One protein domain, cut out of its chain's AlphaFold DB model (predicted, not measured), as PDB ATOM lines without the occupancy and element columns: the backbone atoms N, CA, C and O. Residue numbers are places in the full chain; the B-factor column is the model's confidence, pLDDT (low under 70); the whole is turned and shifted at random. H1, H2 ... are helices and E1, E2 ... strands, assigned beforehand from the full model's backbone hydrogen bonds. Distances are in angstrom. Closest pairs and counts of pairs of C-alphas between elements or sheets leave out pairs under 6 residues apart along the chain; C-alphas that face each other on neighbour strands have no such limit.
ATOM      1  N   ALA A   8      38.512  52.658  14.423       96.00
ATOM      2  CA  ALA A   8      39.749  51.882  14.401       96.00
ATOM      3  C   ALA A   8      40.064  51.317  13.006       96.00
ATOM      4  O   ALA A   8      41.231  51.099  12.701       96.00
ATOM      5  N   TYR A   9      39.053  51.134  12.144       96.38
ATOM      6  CA  TYR A   9      39.226  50.545  10.812       96.38
ATOM      7  C   TYR A   9      40.291  51.277   9.982       96.38
ATOM      8  O   TYR A   9      41.253  50.666   9.526       96.38
ATOM      9  N   TYR A  10      40.174  52.601   9.851       93.62
ATOM     10  CA  TYR A  10      41.112  53.393   9.048       93.62
ATOM     11  C   TYR A  10      42.518  53.436   9.653       93.62
ATOM     12  O   TYR A  10      43.499  53.515   8.921       93.62
ATOM     13  N   LYS A  11      42.626  53.335  10.985       94.75
ATOM     14  CA  LYS A  11      43.923  53.241  11.663       94.75
ATOM     15  C   LYS A  11      44.616  51.925  11.320       94.75
ATOM     16  O   LYS A  11      45.784  51.940  10.959       94.75
ATOM     17  N   LEU A  12      43.890  50.808  11.374       94.62
ATOM     18  CA  LEU A  12      44.427  49.491  11.023       94.62
ATOM     19  C   LEU A  12      44.784  49.386   9.538       94.62
ATOM     20  O   LEU A  12      45.796  48.782   9.204       94.62
ATOM     21  N   LEU A  13      44.001  50.017   8.660       93.75
ATOM     22  CA  LEU A  13      44.287  50.059   7.225       93.75
ATOM     23  C   LEU A  13      45.590  50.810   6.902       93.75
ATOM     24  O   LEU A  13      46.287  50.447   5.960       93.75
ATOM     25  N   ALA A  14      45.930  51.841   7.682       93.69
ATOM     26  CA  ALA A  14      47.139  52.640   7.481       93.69
ATOM     27  C   ALA A  14      48.424  51.971   8.011       93.69
ATOM     28  O   ALA A  14      49.527  52.378   7.639       93.69
ATOM     29  N   ILE A  15      48.309  50.962   8.881       91.94
ATOM     30  CA  ILE A  15      49.466  50.280   9.471       91.94
ATOM     31  C   ILE A  15      49.958  49.192   8.514       91.94
ATOM     32  O   ILE A  15      49.247  48.239   8.194       91.94
ATOM     33  N   ARG A  16      51.224  49.292   8.097       86.69
ATOM     34  CA  ARG A  16      51.880  48.226   7.332       86.69
ATOM     35  C   ARG A  16      52.213  47.057   8.260       86.69
ATOM     36  O   ARG A  16      53.079  47.189   9.115       86.69
ATOM     37  N   GLY A  17      51.540  45.921   8.060       84.56
ATOM     38  CA  GLY A  17      51.849  44.665   8.754       84.56
ATOM     39  C   GLY A  17      51.317  44.579  10.186       84.56
ATOM     40  O   GLY A  17      52.052  44.184  11.082       84.56
ATOM     41  N   VAL A  18      50.055  44.955  10.417       92.38
ATOM     42  CA  VAL A  18      49.417  44.764  11.728       92.38
ATOM     43  C   VAL A  18      49.006  43.300  11.940       92.38
ATOM     44  O   VAL A  18      48.401  42.683  11.056       92.38
ATOM     45  N   ASP A  19      49.320  42.765  13.120       94.31
ATOM     46  CA  ASP A  19      48.814  41.478  13.599       94.31
ATOM     47  C   ASP A  19      47.722  41.703  14.649       94.31
ATOM     48  O   ASP A  19      47.935  42.325  15.690       94.31
ATOM     49  N   VAL A  20      46.525  41.212  14.348       95.00
ATOM     50  CA  VAL A  20      45.330  41.288  15.193       95.00
ATOM     51  C   VAL A  20      44.755  39.899  15.487       95.00
ATOM     52  O   VAL A  20      43.683  39.789  16.086       95.00
ATOM     53  N   SER A  21      45.450  38.832  15.088       94.50
ATOM     54  CA  SER A  21      44.959  37.453  15.175       94.50
ATOM     55  C   SER A  21      44.796  36.954  16.614       94.50
ATOM     56  O   SER A  21      43.824  36.263  16.922       94.50
ATOM     57  N   ASN A  22      45.689  37.360  17.520       94.56
ATOM     58  CA  ASN A  22      45.773  36.825  18.881       94.56
ATOM     59  C   ASN A  22      44.872  37.567  19.887       94.56
ATOM     60  O   ASN A  22      45.282  37.922  20.990       94.56
ATOM     61  N   ASN A  23      43.633  37.844  19.478       96.25
ATOM     62  CA  ASN A  23      42.663  38.606  20.258       96.25
ATOM     63  C   ASN A  23      41.346  37.828  20.409       96.25
ATOM     64  O   ASN A  23      40.822  37.308  19.421       96.25
ATOM     65  N   PRO A  24      40.746  37.785  21.614       96.56
ATOM     66  CA  PRO A  24      39.451  37.146  21.834       96.56
ATOM     67  C   PRO A  24      38.314  38.054  21.335       96.56
ATOM     68  O   PRO A  24      37.641  38.721  22.133       96.56
ATOM     69  N   TRP A  25      38.134  38.119  20.013       97.50
ATOM     70  CA  TRP A  25      37.186  39.020  19.357       97.50
ATOM     71  C   TRP A  25      35.738  38.724  19.739       97.50
ATOM     72  O   TRP A  25      35.239  37.612  19.569       97.50
ATOM     73  N   GLN A  26      35.044  39.753  20.209       96.56
ATOM     74  CA  GLN A  26      33.616  39.722  20.468       96.56
ATOM     75  C   GLN A  26      32.863  40.254  19.241       96.56
ATOM     76  O   GLN A  26      32.832  41.454  18.972       96.56
ATOM     77  N   CYS A  27      32.232  39.353  18.505       97.25
ATOM     78  CA  CYS A  27      31.441  39.638  17.317       97.25
ATOM     79  C   CYS A  27      29.963  39.840  17.685       97.25
ATOM     80  O   CYS A  27      29.102  39.058  17.304       97.25
ATOM     81  N   ASP A  28      29.671  40.882  18.464       96.50
ATOM     82  CA  ASP A  28      28.305  41.315  18.793       96.50
ATOM     83  C   ASP A  28      27.944  42.628  18.068       96.50
ATOM     84  O   ASP A  28      28.676  43.088  17.183       96.50
ATOM     85  N   CYS A  29      26.826  43.263  18.443       97.06
ATOM     86  CA  CYS A  29      26.372  44.495  17.791       97.06
ATOM     87  C   CYS A  29      27.376  45.650  17.824       97.06
ATOM     88  O   CYS A  29      27.350  46.499  16.932       97.06
ATOM     89  N   ARG A  30      28.303  45.679  18.786       97.25
ATOM     90  CA  ARG A  30      29.326  46.730  18.876       97.25
ATOM     91  C   ARG A  30      30.339  46.644  17.745       97.25
ATOM     92  O   ARG A  30      30.903  47.659  17.349       97.25
ATOM     93  N   MET A  31      30.545  45.446  17.201       97.50
ATOM     94  CA  MET A  31      31.445  45.220  16.074       97.50
ATOM     95  C   MET A  31      30.777  45.512  14.723       97.50
ATOM     96  O   MET A  31      31.464  45.678  13.714       97.50
ATOM     97  N   ARG A  32      29.443  45.632  14.672       97.38
ATOM     98  CA  ARG A  32      28.689  45.854  13.427       97.38
ATOM     99  C   ARG A  32      29.176  47.072  12.628       97.38
ATOM    100  O   ARG A  32      29.428  46.919  11.431       97.38
ATOM    101  N   PRO A  33      29.408  48.254  13.234       97.31
ATOM    102  CA  PRO A  33      29.927  49.415  12.508       97.31
ATOM    103  C   PRO A  33      31.354  49.248  11.969       97.31
ATOM    104  O   PRO A  33      31.734  49.939  11.026       97.31
ATOM    105  N   PHE A  34      32.172  48.390  12.584       97.62
ATOM    106  CA  PHE A  34      33.507  48.053  12.083       97.62
ATOM    107  C   PHE A  34      33.400  47.063  10.919       97.62
ATOM    108  O   PHE A  34      33.982  47.283   9.860       97.62
ATOM    109  N   ARG A  35      32.573  46.024  11.079       97.44
ATOM    110  CA  ARG A  35      32.298  45.011  10.055       97.44
ATOM    111  C   ARG A  35      31.782  45.607   8.744       97.44
ATOM    112  O   ARG A  35      32.189  45.151   7.677       97.44
ATOM    113  N   LEU A  36      30.918  46.617   8.813       96.94
ATOM    114  CA  LEU A  36      30.379  47.303   7.630       96.94
ATOM    115  C   LEU A  36      31.457  47.998   6.780       96.94
ATOM    116  O   LEU A  36      31.226  48.237   5.601       96.94
ATOM    117  N   LYS A  37      32.628  48.307   7.352       96.62
ATOM    118  CA  LYS A  37      33.752  48.918   6.627       96.62
ATOM    119  C   LYS A  37      34.701  47.905   5.993       96.62
ATOM    120  O   LYS A  37      35.550  48.307   5.212       96.62
ATOM    121  N   MET A  38      34.586  46.622   6.330       95.44
ATOM    122  CA  MET A  38      35.456  45.575   5.795       95.44
ATOM    123  C   MET A  38      35.085  45.293   4.335       95.44
ATOM    124  O   MET A  38      34.077  44.638   4.064       95.44
ATOM    125  N   THR A  39      35.885  45.817   3.407       90.81
ATOM    126  CA  THR A  39      35.708  45.682   1.949       90.81
ATOM    127  C   THR A  39      36.652  44.653   1.325       90.81
ATOM    128  O   THR A  39      36.660  44.487   0.108       90.81
ATOM    129  N   GLY A  40      37.476  43.971   2.127       87.69
ATOM    130  CA  GLY A  40      38.537  43.081   1.656       87.69
ATOM    131  C   GLY A  40      39.857  43.790   1.345       87.69
ATOM    132  O   GLY A  40      40.806  43.134   0.923       87.69
ATOM    133  N   SER A  41      39.940  45.108   1.555       87.31
ATOM    134  CA  SER A  41      41.133  45.909   1.246       87.31
ATOM    135  C   SER A  41      42.215  45.826   2.331       87.31
ATOM    136  O   SER A  41      43.394  46.000   2.033       87.31
ATOM    137  N   GLY A  42      41.839  45.562   3.588       88.50
ATOM    138  CA  GLY A  42      42.784  45.453   4.701       88.50
ATOM    139  C   GLY A  42      43.371  44.048   4.850       88.50
ATOM    140  O   GLY A  42      42.636  43.072   4.997       88.50
ATOM    141  N   SER A  43      44.700  43.929   4.922       89.44
ATOM    142  CA  SER A  43      45.375  42.642   5.176       89.44
ATOM    143  C   SER A  43      44.999  42.018   6.531       89.44
ATOM    144  O   SER A  43      44.948  40.792   6.661       89.44
ATOM    145  N   PHE A  44      44.664  42.850   7.523       93.56
ATOM    146  CA  PHE A  44      44.219  42.432   8.856       93.56
ATOM    147  C   PHE A  44      42.831  41.777   8.868       93.56
ATOM    148  O   PHE A  44      42.508  41.027   9.786       93.56
ATOM    149  N   GLU A  45      41.999  42.013   7.847       95.00
ATOM    150  CA  GLU A  45      40.604  41.554   7.825       95.00
ATOM    151  C   GLU A  45      40.476  40.022   7.880       95.00
ATOM    152  O   GLU A  45      39.495  39.487   8.394       95.00
ATOM    153  N   ASN A  46      41.485  39.301   7.380       93.25
ATOM    154  CA  ASN A  46      41.542  37.837   7.403       93.25
ATOM    155  C   ASN A  46      41.907  37.241   8.769       93.25
ATOM    156  O   ASN A  46      41.707  36.044   8.965       93.25
ATOM    157  N   GLN A  47      42.453  38.050   9.674       95.44
ATOM    158  CA  GLN A  47      43.020  37.600  10.944       95.44
ATOM    159  C   GLN A  47      41.984  37.595  12.080       95.44
ATOM    160  O   GLN A  47      42.170  36.931  13.094       95.44
ATOM    161  N   MET A  48      40.881  38.330  11.921       96.44
ATOM    162  CA  MET A  48      39.881  38.519  12.972       96.44
ATOM    163  C   MET A  48      38.893  37.349  13.021       96.44
ATOM    164  O   MET A  48      37.919  37.307  12.263       96.44
ATOM    165  N   ILE A  49      39.145  36.402  13.922       97.69
ATOM    166  CA  ILE A  49      38.289  35.237  14.175       97.69
ATOM    167  C   ILE A  49      37.456  35.484  15.434       97.69
ATOM    168  O   ILE A  49      37.990  35.801  16.492       97.69
ATOM    169  N   CYS A  50      36.141  35.330  15.321       97.75
ATOM    170  CA  CYS A  50      35.205  35.518  16.417       97.75
ATOM    171  C   CYS A  50      35.442  34.485  17.526       97.75
ATOM    172  O   CYS A  50      35.428  33.277  17.289       97.75
ATOM    173  N   PHE A  51      35.626  34.963  18.754       96.75
ATOM    174  CA  PHE A  51      35.722  34.140  19.959       96.75
ATOM    175  C   PHE A  51      34.360  33.983  20.653       96.75
ATOM    176  O   PHE A  51      34.057  32.925  21.206       96.75
ATOM    177  N   GLN A  52      33.540  35.033  20.598       94.62
ATOM    178  CA  GLN A  52      32.158  35.074  21.075       94.62
ATOM    179  C   GLN A  52      31.300  35.935  20.130       94.62
ATOM    180  O   GLN A  52      31.858  36.759  19.401       94.62
ATOM    181  N   PRO A  53      29.960  35.807  20.156       93.56
ATOM    182  CA  PRO A  53      29.191  34.806  20.905       93.56
ATOM    183  C   PRO A  53      29.418  33.380  20.382       93.56
ATOM    184  O   PRO A  53      29.930  33.208  19.276       93.56
ATOM    185  N   ASP A  54      29.015  32.362  21.148       92.25
ATOM    186  CA  ASP A  54      29.142  30.948  20.751       92.25
ATOM    187  C   ASP A  54      28.540  30.654  19.365       92.25
ATOM    188  O   ASP A  54      29.114  29.885  18.599       92.25
ATOM    189  N   SER A  55      27.452  31.336  18.987       93.94
ATOM    190  CA  SER A  55      26.822  31.215  17.660       93.94
ATOM    191  C   SER A  55      27.723  31.619  16.486       93.94
ATOM    192  O   SER A  55      27.501  31.175  15.364       93.94
ATOM    193  N   LEU A  56      28.718  32.477  16.723       96.38
ATOM    194  CA  LEU A  56      29.644  32.983  15.705       96.38
ATOM    195  C   LEU A  56      31.084  32.516  15.942       96.38
ATOM    196  O   LEU A  56      31.985  32.880  15.188       96.38
ATOM    197  N   LYS A  57      31.323  31.721  16.987       96.31
ATOM    198  CA  LYS A  57      32.662  31.294  17.387       96.31
ATOM    199  C   LYS A  57      33.363  30.544  16.252       96.31
ATOM    200  O   LYS A  57      32.792  29.664  15.619       96.31
ATOM    201  N   GLY A  58      34.616  30.911  15.992       97.19
ATOM    202  CA  GLY A  58      35.441  30.349  14.920       97.19
ATOM    203  C   GLY A  58      35.202  30.957  13.534       97.19
ATOM    204  O   GLY A  58      36.016  30.747  12.636       97.19
ATOM    205  N   GLN A  59      34.146  31.752  13.338       97.56
ATOM    206  CA  GLN A  59      33.917  32.432  12.065       97.56
ATOM    207  C   GLN A  59      34.843  33.642  11.908       97.56
ATOM    208  O   GLN A  59      35.188  34.317  12.878       97.56
ATOM    209  N   ARG A  60      35.234  33.959  10.669       97.06
ATOM    210  CA  ARG A  60      35.971  35.198  10.377       97.06
ATOM    211  C   ARG A  60      34.999  36.362  10.329       97.06
ATOM    212  O   ARG A  60      34.051  36.314   9.546       97.06
ATOM    213  N   LEU A  61      35.283  37.432  11.070       97.38
ATOM    214  CA  LEU A  61      34.410  38.606  11.150       97.38
ATOM    215  C   LEU A  61      34.029  39.127   9.758       97.38
ATOM    216  O   LEU A  61      32.854  39.368   9.512       97.38
ATOM    217  N   LYS A  62      34.980  39.204   8.815       95.62
ATOM    218  CA  LYS A  62      34.733  39.672   7.438       95.62
ATOM    219  C   LYS A  62      33.678  38.869   6.656       95.62
ATOM    220  O   LYS A  62      33.159  39.377   5.671       95.62
ATOM    221  N   HIS A  63      33.381  37.631   7.059       95.94
ATOM    222  CA  HIS A  63      32.352  36.781   6.445       95.94
ATOM    223  C   HIS A  63      31.042  36.763   7.238       95.94
ATOM    224  O   HIS A  63      30.029  36.321   6.712       95.94
ATOM    225  N   VAL A  64      31.038  37.260   8.478       97.25
ATOM    226  CA  VAL A  64      29.815  37.365   9.279       97.25
ATOM    227  C   VAL A  64      28.898  38.407   8.653       97.25
ATOM    228  O   VAL A  64      29.343  39.500   8.292       97.25
TER     229      VAL A  64
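AT A GLANCE: This is residues 8 to 64 of the 189 residues of the protein "leucine-rich repeat and immunoglobulin-like domain-containing nogo receptor-interacting protein 2" of Branchiostoma belcheri (UniProt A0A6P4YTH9). What shape is it? With little regular structure, it is a compact winding of loops bearing short helices, H1 and H3 toward Arg 16's end, strand E1 toward Ser 55's. What builds it? Of 57 printed residues, 21 are in H1, H2, H3, E1, in that order, mostly helix; radius of gyration of the C-alphas 10.7 A, spans 31 by 21 by 16 A.

IN THESE COORDINATES: Which are the helices? H1, residues 8 to 14, begins at C-alpha (39.749, 51.882, 14.401) and spans 10.2 A; H2 is 29 to 35, 9.8 A; H3 is 43 to 46. And the strand? E1, residues 50 to 52, ends at C-alpha (32.158, 35.074, 21.075).

HOW THE PARTS SIT: What meets H1? H3 only just touches it, 3 pairs within 8 A, closest C-alphas Leu 12 and Phe 44, 7.4 A. H2 is close but not clearly touching, Tyr 9 to Phe 34 C-alphas 6.4 A. Backbones? Every O i to N i+4 pair in H1 is within hydrogen-bond range; H2 has 1 of 3, and 3 of 4 O i to N i+3; H3 is too short. E1? It pairs with no named strand; residues 25 to 26 pair with it, parallel.

THE WHOLE: How large? The farthest C-alphas, Arg 16 and Ser 55, are 32.0 A apart. Cuts, links, confidence? The printed part has no cut, H1 to H2 is a long link, and no printed residue is under 70.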